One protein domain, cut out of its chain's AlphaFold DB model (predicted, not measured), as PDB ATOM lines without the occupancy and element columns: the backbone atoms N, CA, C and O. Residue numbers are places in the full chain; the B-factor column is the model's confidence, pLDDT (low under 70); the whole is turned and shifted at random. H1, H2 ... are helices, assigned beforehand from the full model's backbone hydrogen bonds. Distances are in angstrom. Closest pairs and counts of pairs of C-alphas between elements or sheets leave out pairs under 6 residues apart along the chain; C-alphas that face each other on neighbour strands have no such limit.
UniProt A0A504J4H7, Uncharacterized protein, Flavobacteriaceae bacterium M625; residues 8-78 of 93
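Overview. This is residues 8 to 78 of the 93 residues of an uncharacterized protein of Flavobacteriaceae bacterium M625 (UniProt A0A504J4H7). This is a compact cluster of five crossed helices, with the longest, H3, running along one side of the body. H2 packs on the first half of H3 and has short H5 on it, while H1 packs on the later part of H3 and H4 packs on H1. The printed part has 71 residues with five named helices, H1 to H5 in order along the chain, and no named strand; the class is all helix. The radius of gyration of the C-alphas is 11.0 A, and the rounded outline spans 30 by 21 by 19 A.

Along the chain. Find C-alpha 8 at (177.235, 151.581, 133.674), where H1 begins; it holds residues 8 to 16 and is 12.6 A from first to last C-alpha. After a tight link, look for H2 at residues 21 to 30, 14.2 A long. Past His 31 you reach H3, residues 32 to 47, which runs 21.8 A from C-alpha 32 at (172.862, 131.144, 134.416) to C-alpha 47 at (171.420, 149.883, 145.538). H4 follows at residues 52 to 61, 14.3 A long. H5 is residues 67 to 70 and ends at C-alpha 70, (187.188, 135.216, 130.358).

Arrangement. Begin at H1, which touches H4 at a steep tilt of 45 degrees, the same way; their closest C-alphas, of Val 13 and Val 52, are 5.2 A apart. H1 touches H2 only at the corner by their link, and only just, with 3 pairs of C-alphas within 8 A; the closest are those of Gln 11 and Gln 21, at 6.1 A, and the lines are about perpendicular at 78 degrees. H3 touches H1 with residues 39 to 46 alone, opposite ways at 68 degrees, a steep tilt only just short of about perpendicular; the closest C-alphas, of Glu 10 and Ile 42, are 6.5 A apart. With residues 35 to 39 alone H3 touches H2, opposite ways at a steep tilt of 50 degrees; the C-alphas of Val 28 and Ala 35 come closest, 4.9 A. H3 and H4 form a helical hairpin, a steep tilt of 39 degrees, opposite ways; they only just touch, through residues 42 to 46 of H3, with 3 pairs of C-alphas within 8 A, the closest those of Ile 42 and Val 55 at 7.1 A. H5 touches H2, where the C-alphas of Phe 24 and Ile 69 are the closest at 6.1 A, and is apart from H1, H3 and H4. H2 and H4 are apart. In H1, H2, H3 and H4 every O i to N i+4 pair is within hydrogen-bond range; H5 is too short for such a pair.

Size, cuts and confidence. The two C-alphas farthest apart, of Gly 49 and Glu 71, are 30.5 A apart. The printed part has no cut, and the four links between the helices are tight. After H5, residues 71 to 78 hold no named element. The mean pLDDT of the printed part is 89.9, and no printed residue is under 70.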
ATOM      1  N   ASN A   8     175.945 150.925 133.461       87.06
ATOM      2  CA  ASN A   8     177.235 151.581 133.674       87.06
ATOM      3  C   ASN A   8     177.949 151.096 134.945       87.06
ATOM      4  O   ASN A   8     179.178 151.062 134.972       87.06
ATOM      5  N   PHE A   9     177.218 150.703 135.994       93.06
ATOM      6  CA  PHE A   9     177.833 150.240 137.242       93.06
ATOM      7  C   PHE A   9     178.456 148.850 137.081       93.06
ATOM      8  O   PHE A   9     179.639 148.674 137.370       93.06
ATOM      9  N   GLU A  10     177.696 147.883 136.553       94.38
ATOM     10  CA  GLU A  10     178.198 146.525 136.294       94.38
ATOM     11  C   GLU A  10     179.404 146.562 135.348       94.38
ATOM     12  O   GLU A  10     180.434 145.949 135.624       94.38
ATOM     13  N   GLN A  11     179.322 147.361 134.282       95.12
ATOM     14  CA  GLN A  11     180.415 147.499 133.327       95.12
ATOM     15  C   GLN A  11     181.689 148.072 133.967       95.12
ATOM     16  O   GLN A  11     182.790 147.642 133.615       95.12
ATOM     17  N   HIS A  12     181.574 149.018 134.906       95.94
ATOM     18  CA  HIS A  12     182.730 149.544 135.638       95.94
ATOM     19  C   HIS A  12     183.340 148.514 136.588       95.94
ATOM     20  O   HIS A  12     184.559 148.345 136.577       95.94
ATOM     21  N   VAL A  13     182.518 147.779 137.340       96.25
ATOM     22  CA  VAL A  13     182.990 146.684 138.206       96.25
ATOM     23  C   VAL A  13     183.737 145.633 137.382       96.25
ATOM     24  O   VAL A  13     184.866 145.271 137.705       96.25
ATOM     25  N   LEU A  14     183.153 145.184 136.268       94.50
ATOM     26  CA  LEU A  14     183.771 144.178 135.404       94.50
ATOM     27  C   LEU A  14     185.054 144.691 134.743       94.50
ATOM     28  O   LEU A  14     186.002 143.921 134.587       94.50
ATOM     29  N   ARG A  15     185.133 145.986 134.407       95.31
ATOM     30  CA  ARG A  15     186.366 146.607 133.900       95.31
ATOM     31  C   ARG A  15     187.497 146.524 134.927       95.31
ATOM     32  O   ARG A  15     188.599 146.145 134.545       95.31
ATOM     33  N   LEU A  16     187.223 146.810 136.203       95.75
ATOM     34  CA  LEU A  16     188.210 146.677 137.286       95.75
ATOM     35  C   LEU A  16     188.677 145.224 137.461       95.75
ATOM     36  O   LEU A  16     189.852 144.974 137.710       95.75
ATOM     37  N   LEU A  17     187.787 144.258 137.233       93.19
ATOM     38  CA  LEU A  17     188.109 142.826 137.233       93.19
ATOM     39  C   LEU A  17     188.760 142.336 135.926       93.19
ATOM     40  O   LEU A  17     189.046 141.145 135.778       93.19
ATOM     41  N   SER A  18     188.997 143.223 134.954       93.94
ATOM     42  CA  SER A  18     189.479 142.875 133.610       93.94
ATOM     43  C   SER A  18     188.616 141.799 132.926       93.94
ATOM     44  O   SER A  18     189.115 140.838 132.335       93.94
ATOM     45  N   ILE A  19     187.293 141.939 133.029       92.50
ATOM     46  CA  ILE A  19     186.289 141.079 132.395       92.50
ATOM     47  C   ILE A  19     185.532 141.900 131.352       92.50
ATOM     48  O   ILE A  19     185.010 142.979 131.627       92.50
ATOM     49  N   LYS A  20     185.440 141.379 130.125       92.06
ATOM     50  CA  LYS A  20     184.629 142.005 129.073       92.06
ATOM     51  C   LYS A  20     183.146 141.794 129.373       92.06
ATOM     52  O   LYS A  20     182.715 140.655 129.543       92.06
ATOM     53  N   GLN A  21     182.358 142.869 129.324       91.81
ATOM     54  CA  GLN A  21     180.900 142.830 129.500       91.81
ATOM     55  C   GLN A  21     180.230 141.767 128.616       91.81
ATOM     56  O   GLN A  21     179.361 141.036 129.076       91.81
ATOM     57  N   SER A  22     180.656 141.639 127.356       92.19
ATOM     58  CA  SER A  22     180.118 140.642 126.423       92.19
ATOM     59  C   SER A  22     180.360 139.202 126.883       92.19
ATOM     60  O   SER A  22     179.459 138.376 126.780       92.19
ATOM     61  N   LYS A  23     181.535 138.907 127.450       90.81
ATOM     62  CA  LYS A  23     181.861 137.582 127.999       90.81
ATOM     63  C   LYS A  23     181.073 137.278 129.264       90.81
ATOM     64  O   LYS A  23     180.577 136.168 129.420       90.81
ATOM     65  N   PHE A  24     180.889 138.277 130.124       91.50
ATOM     66  CA  PHE A  24     180.021 138.127 131.284       91.50
ATOM     67  C   PHE A  24     178.560 137.896 130.875       91.50
ATOM     68  O   PHE A  24     177.934 136.965 131.366       91.50
ATOM     69  N   ASN A  25     178.039 138.665 129.913       91.56
ATOM     70  CA  ASN A  25     176.693 138.471 129.366       91.56
ATOM     71  C   ASN A  25     176.499 137.062 128.802       91.56
ATOM     72  O   ASN A  25     175.492 136.431 129.115       91.56
ATOM     73  N   GLN A  26     177.463 136.576 128.016       90.88
ATOM     74  CA  GLN A  26     177.453 135.220 127.475       90.88
ATOM     75  C   GLN A  26     177.379 134.190 128.612       90.88
ATOM     76  O   GLN A  26     176.484 133.350 128.626       90.88
ATOM     77  N   CYS A  27     178.241 134.321 129.625       89.56
ATOM     78  CA  CYS A  27     178.249 133.436 130.788       89.56
ATOM     79  C   CYS A  27     176.914 133.474 131.560       89.56
ATOM     80  O   CYS A  27     176.400 132.435 131.958       89.56
ATOM     81  N   VAL A  28     176.290 134.646 131.720       90.75
ATOM     82  CA  VAL A  28     174.960 134.763 132.347       90.75
ATOM     83  C   VAL A  28     173.876 134.083 131.507       90.75
ATOM     84  O   VAL A  28     172.968 133.476 132.067       90.75
ATOM     85  N   GLN A  29     173.939 134.180 130.179       89.19
ATOM     86  CA  GLN A  29     172.939 133.586 129.290       89.19
ATOM     87  C   GLN A  29     173.066 132.059 129.213       89.19
ATOM     88  O   GLN A  29     172.057 131.366 129.350       89.19
ATOM     89  N   GLU A  30     174.288 131.554 129.036       86.62
ATOM     90  CA  GLU A  30     174.596 130.137 128.795       86.62
ATOM     91  C   GLU A  30     174.750 129.335 130.095       86.62
ATOM     92  O   GLU A  30     174.430 128.148 130.152       86.62
ATOM     93  N   HIS A  31     175.219 129.976 131.168       80.31
ATOM     94  CA  HIS A  31     175.622 129.327 132.419       80.31
ATOM     95  C   HIS A  31     174.984 130.001 133.638       80.31
ATOM     96  O   HIS A  31     175.635 130.199 134.667       80.31
ATOM     97  N   ARG A  32     173.694 130.349 133.493       75.81
ATOM     98  CA  ARG A  32     172.862 131.144 134.416       75.81
ATOM     99  C   ARG A  32     173.274 131.063 135.886       75.81
ATOM    100  O   ARG A  32     173.497 132.116 136.440       75.81
ATOM    101  N   GLY A  33     173.434 129.883 136.492       85.00
ATOM    102  CA  GLY A  33     173.771 129.653 137.914       85.00
ATOM    103  C   GLY A  33     174.509 130.779 138.667       85.00
ATOM    104  O   GLY A  33     173.902 131.760 139.100       85.00
ATOM    105  N   TYR A  34     175.819 130.637 138.878       87.62
ATOM    106  CA  TYR A  34     176.591 131.621 139.649       87.62
ATOM    107  C   TYR A  34     176.754 132.968 138.930       87.62
ATOM    108  O   TYR A  34     176.924 133.992 139.584       87.62
ATOM    109  N   ALA A  35     176.662 133.000 137.597       89.88
ATOM    110  CA  ALA A  35     176.784 134.236 136.822       89.88
ATOM    111  C   ALA A  35     175.599 135.179 137.033       89.88
ATOM    112  O   ALA A  35     175.785 136.379 137.238       89.88
ATOM    113  N   LEU A  36     174.383 134.638 137.049       91.12
ATOM    114  CA  LEU A  36     173.168 135.385 137.337       91.12
ATOM    115  C   LEU A  36     173.149 135.857 138.792       91.12
ATOM    116  O   LEU A  36     172.792 137.005 139.042       91.12
ATOM    117  N   LEU A  37     173.586 135.010 139.733       91.69
ATOM    118  CA  LEU A  37     173.730 135.404 141.138       91.69
ATOM    119  C   LEU A  37     174.722 136.559 141.297       91.69
ATOM    120  O   LEU A  37     174.404 137.537 141.968       91.69
ATOM    121  N   LEU A  38     175.881 136.491 140.635       92.38
ATOM    122  CA  LEU A  38     176.866 137.569 140.672       92.38
ATOM    123  C   LEU A  38     176.294 138.875 140.107       92.38
ATOM    124  O   LEU A  38     176.463 139.926 140.718       92.38
ATOM    125  N   ARG A  39     175.572 138.816 138.980       93.81
ATOM    126  CA  ARG A  39     174.886 139.982 138.405       93.81
ATOM    127  C   ARG A  39     173.892 140.597 139.388       93.81
ATOM    128  O   ARG A  39     173.922 141.805 139.605       93.81
ATOM    129  N   HIS A  40     173.019 139.786 139.981       93.25
ATOM    130  CA  HIS A  40     172.051 140.284 140.960       93.25
ATOM    131  C   HIS A  40     172.749 140.912 142.164       93.25
ATOM    132  O   HIS A  40     172.391 142.018 142.558       93.25
ATOM    133  N   TRP A  41     173.797 140.271 142.675       94.38
ATOM    134  CA  TRP A  41     174.567 140.794 143.795       94.38
ATOM    135  C   TRP A  41     175.251 142.135 143.477       94.38
ATOM    136  O   TRP A  41     175.192 143.053 144.290       94.38
ATOM    137  N   ILE A  42     175.826 142.303 142.278       94.19
ATOM    138  CA  ILE A  42     176.391 143.592 141.831       94.19
ATOM    139  C   ILE A  42     175.315 144.687 141.827       94.19
ATOM    140  O   ILE A  42     175.573 145.815 142.251       94.19
ATOM    141  N   ILE A  43     174.102 144.366 141.369       93.75
ATOM    142  CA  ILE A  43     172.994 145.327 141.345       93.75
ATOM    143  C   ILE A  43     172.530 145.672 142.768       93.75
ATOM    144  O   ILE A  43     172.283 146.841 143.062       93.75
ATOM    145  N   GLU A  44     172.445 144.692 143.667       93.25
ATOM    146  CA  GLU A  44     172.124 144.935 145.077       93.25
ATOM    147  C   GLU A  44     173.187 145.793 145.770       93.25
ATOM    148  O   GLU A  44     172.849 146.682 146.550       93.25
ATOM    149  N   ALA A  45     174.469 145.569 145.474       93.75
ATOM    150  CA  ALA A  45     175.560 146.371 146.017       93.75
ATOM    151  C   ALA A  45     175.454 147.839 145.568       93.75
ATOM    152  O   ALA A  45     175.577 148.748 146.389       93.75
ATOM    153  N   TYR A  46     175.117 148.079 144.296       93.44
ATOM    154  CA  TYR A  46     174.828 149.427 143.800       93.44
ATOM    155  C   TYR A  46     173.672 150.092 144.560       93.44
ATOM    156  O   TYR A  46     173.783 151.244 144.971       93.44
ATOM    157  N   GLN A  47     172.577 149.364 144.794       92.31
ATOM    158  CA  GLN A  47     171.420 149.883 145.538       92.31
ATOM    159  C   GLN A  47     171.753 150.223 146.994       92.31
ATOM    160  O   GLN A  47     171.159 151.137 147.560       92.31
ATOM    161  N   LYS A  48     172.714 149.515 147.591       93.62
ATOM    162  CA  LYS A  48     173.226 149.777 148.943       93.62
ATOM    163  C   LYS A  48     174.257 150.911 148.993       93.62
ATOM    164  O   LYS A  48     174.752 151.220 150.071       93.62
ATOM    165  N   GLY A  49     174.586 151.524 147.855       92.56
ATOM    166  CA  GLY A  49     175.579 152.594 147.770       92.56
ATOM    167  C   GLY A  49     177.026 152.109 147.864       92.56
ATOM    168  O   GLY A  49     177.919 152.924 148.079       92.56
ATOM    169  N   THR A  50     177.282 150.807 147.701       94.94
ATOM    170  CA  THR A  50     178.646 150.266 147.661       94.94
ATOM    171  C   THR A  50     179.360 150.761 146.404       94.94
ATOM    172  O   THR A  50     178.806 150.735 145.302       94.94
ATOM    173  N   SER A  51     180.602 151.217 146.546       95.19
ATOM    174  CA  SER A  51     181.368 151.757 145.424       95.19
ATOM    175  C   SER A  51     181.827 150.662 144.454       95.19
ATOM    176  O   SER A  51     182.024 149.505 144.825       95.19
ATOM    177  N   VAL A  52     182.082 151.034 143.194       95.56
ATOM    178  CA  VAL A  52     182.595 150.095 142.174       95.56
ATOM    179  C   VAL A  52     183.903 149.408 142.598       95.56
ATOM    180  O   VAL A  52     184.103 148.236 142.282       95.56
ATOM    181  N   HIS A  53     184.769 150.109 143.337       96.19
ATOM    182  CA  HIS A  53     186.051 149.584 143.813       96.19
ATOM    183  C   HIS A  53     185.870 148.563 144.934       96.19
ATOM    184  O   HIS A  53     186.506 147.511 144.902       96.19
ATOM    185  N   GLU A  54     184.981 148.831 145.893       96.12
ATOM    186  CA  GLU A  54     184.662 147.882 146.966       96.12
ATOM    187  C   GLU A  54     184.047 146.604 146.400       96.12
ATOM    188  O   GLU A  54     184.490 145.510 146.741       96.12
ATOM    189  N   VAL A  55     183.091 146.730 145.472       95.94
ATOM    190  CA  VAL A  55     182.466 145.575 144.814       95.94
ATOM    191  C   VAL A  55     183.515 144.741 144.074       95.94
ATOM    192  O   VAL A  55     183.578 143.527 144.266       95.94
ATOM    193  N   ALA A  56     184.373 145.375 143.267       95.38
ATOM    194  CA  ALA A  56     185.450 144.675 142.567       95.38
ATOM    195  C   ALA A  56     186.416 143.979 143.545       95.38
ATOM    196  O   ALA A  56     186.777 142.826 143.325       95.38
ATOM    197  N   THR A  57     186.763 144.638 144.652       95.50
ATOM    198  CA  THR A  57     187.653 144.093 145.691       95.50
ATOM    199  C   THR A  57     187.036 142.884 146.399       95.50
ATOM    200  O   THR A  57     187.698 141.869 146.613       95.50
ATOM    201  N   MET A  58     185.746 142.942 146.738       95.00
ATOM    202  CA  MET A  58     185.039 141.808 147.342       95.00
ATOM    203  C   MET A  58     184.991 140.609 146.391       95.00
ATOM    204  O   MET A  58     185.234 139.479 146.812       95.00
ATOM    205  N   ILE A  59     184.733 140.846 145.101       93.06
ATOM    206  CA  ILE A  59     184.716 139.780 144.096       93.06
ATOM    207  C   ILE A  59     186.116 139.178 143.923       93.06
ATOM    208  O   ILE A  59     186.241 137.953 143.933       93.06
ATOM    209  N   SER A  60     187.168 139.997 143.802       91.56
ATOM    210  CA  SER A  60     188.543 139.506 143.620       91.56
ATOM    211  C   SER A  60     189.026 138.669 144.804       91.56
ATOM    212  O   SER A  60     189.692 137.648 144.607       91.56
ATOM    213  N   ASN A  61     188.642 139.066 146.019       90.62
ATOM    214  CA  ASN A  61     189.008 138.381 147.258       90.62
ATOM    215  C   ASN A  61     188.144 137.145 147.538       90.62
ATOM    216  O   ASN A  61     188.490 136.332 148.391       90.62
ATOM    217  N   SER A  62     187.027 136.977 146.828       87.94
ATOM    218  CA  SER A  62     186.168 135.811 146.999       87.94
ATOM    219  C   SER A  62     186.819 134.527 146.467       87.94
ATOM    220  O   SER A  62     187.738 134.527 145.633       87.94
ATOM    221  N   HIS A  63     186.267 133.391 146.890       85.62
ATOM    222  CA  HIS A  63     186.583 132.088 146.311       85.62
ATOM    223  C   HIS A  63     185.962 131.891 144.922       85.62
ATOM    224  O   HIS A  63     186.027 130.792 144.394       85.62
ATOM    225  N   LEU A  64     185.356 132.904 144.301       86.06
ATOM    226  CA  LEU A  64     184.778 132.770 142.970       86.06
ATOM    227  C   LEU A  64     185.886 132.769 141.905       86.06
ATOM    228  O   LEU A  64     186.715 133.680 141.838       86.06
ATOM    229  N   SER A  65     185.918 131.745 141.052       84.38
ATOM    230  CA  SER A  65     186.862 131.640 139.935       84.38
ATOM    231  C   SER A  65     186.376 132.477 138.752       84.38
ATOM    232  O   SER A  65     185.796 131.981 137.786       84.38
ATOM    233  N   ILE A  66     186.590 133.789 138.841       86.31
ATOM    234  CA  ILE A  66     186.152 134.746 137.817       86.31
ATOM    235  C   ILE A  66     186.966 134.675 136.518       86.31
ATOM    236  O   ILE A  66     186.484 135.110 135.474       86.31
ATOM    237  N   ASP A  67     188.161 134.075 136.538       84.44
ATOM    238  CA  ASP A  67     188.982 133.885 135.335       84.44
ATOM    239  C   ASP A  67     188.283 132.993 134.300       84.44
ATOM    240  O   ASP A  67     188.398 133.226 133.096       84.44
ATOM    241  N   LYS A  68     187.448 132.048 134.755       82.62
ATOM    242  CA  LYS A  68     186.634 131.185 133.885       82.62
ATOM    243  C   LYS A  68     185.643 131.973 133.027       82.62
ATOM    244  O   LYS A  68     185.363 131.557 131.903       82.62
ATOM    245  N   ILE A  69     185.194 133.149 133.480       83.31
ATOM    246  CA  ILE A  69     184.334 134.033 132.677       83.31
ATOM    247  C   ILE A  69     185.073 134.501 131.419       83.31
ATOM    248  O   ILE A  69     184.473 134.600 130.348       83.31
ATOM    249  N   ARG A  70     186.384 134.769 131.511       79.38
ATOM    250  CA  ARG A  70     187.188 135.216 130.358       79.38
ATOM    251  C   ARG A  70     187.263 134.138 129.275       79.38
ATOM    252  O   ARG A  70     187.257 134.464 128.090       79.38
ATOM    253  N   GLU A  71     187.258 132.875 129.692       80.88
ATOM    254  CA  GLU A  71     187.224 131.693 128.825       80.88
ATOM    255  C   GLU A  71     185.810 131.355 128.315       80.88
ATOM    256  O   GLU A  71     185.664 130.446 127.503       80.88
ATOM    257  N   GLY A  72     184.766 132.068 128.763       74.75
ATOM    258  CA  GLY A  72     183.372 131.738 128.447       74.75
ATOM    259  C   GLY A  72     182.880 130.460 129.127       74.75
ATOM    260  O   GLY A  72     181.945 129.839 128.645       74.75
ATOM    261  N   LYS A  73     183.518 130.042 130.223       79.44
ATOM    262  CA  LYS A  73     183.133 128.859 130.998       79.44
ATOM    263  C   LYS A  73     182.193 129.241 132.148       79.44
ATOM    264  O   LYS A  73     182.153 130.413 132.536       79.44
ATOM    265  N   PRO A  74     181.453 128.275 132.722       79.81
ATOM    266  CA  PRO A  74     180.661 128.511 133.921       79.81
ATOM    267  C   PRO A  74     181.525 129.043 135.064       79.81
ATOM    268  O   PRO A  74     182.662 128.609 135.259       79.81
ATOM    269  N   LEU A  75     180.954 129.951 135.849       83.06
ATOM    270  CA  LEU A  75     181.525 130.324 137.134       83.06
ATOM    271  C   LEU A  75     181.540 129.115 138.072       83.06
ATOM    272  O   LEU A  75     180.544 128.403 138.198       83.06
ATOM    273  N   SER A  76     182.660 128.924 138.759       81.56
ATOM    274  CA  SER A  76     182.843 127.914 139.796       81.56
ATOM    275  C   SER A  76     183.539 128.536 140.999       81.56
ATOM    276  O   SER A  76     184.096 129.635 140.912       81.56
ATOM    277  N   PHE A  77     183.548 127.832 142.125       81.50
ATOM    278  CA  PHE A  77     184.476 128.170 143.195       81.50
ATOM    279  C   PHE A  77     185.893 127.739 142.800       81.50
ATOM    280  O   PHE A  77     186.078 126.780 142.048       81.50
ATOM    281  N   LYS A  78     186.891 128.497 143.254       80.12
ATOM    282  CA  LYS A  78     188.300 128.116 143.229       80.12
ATOM    283  C   LYS A  78     188.404 126.827 144.034       80.12
ATOM    284  O   LYS A  78     187.818 126.754 145.115       80.12
TER     285      LYS A  78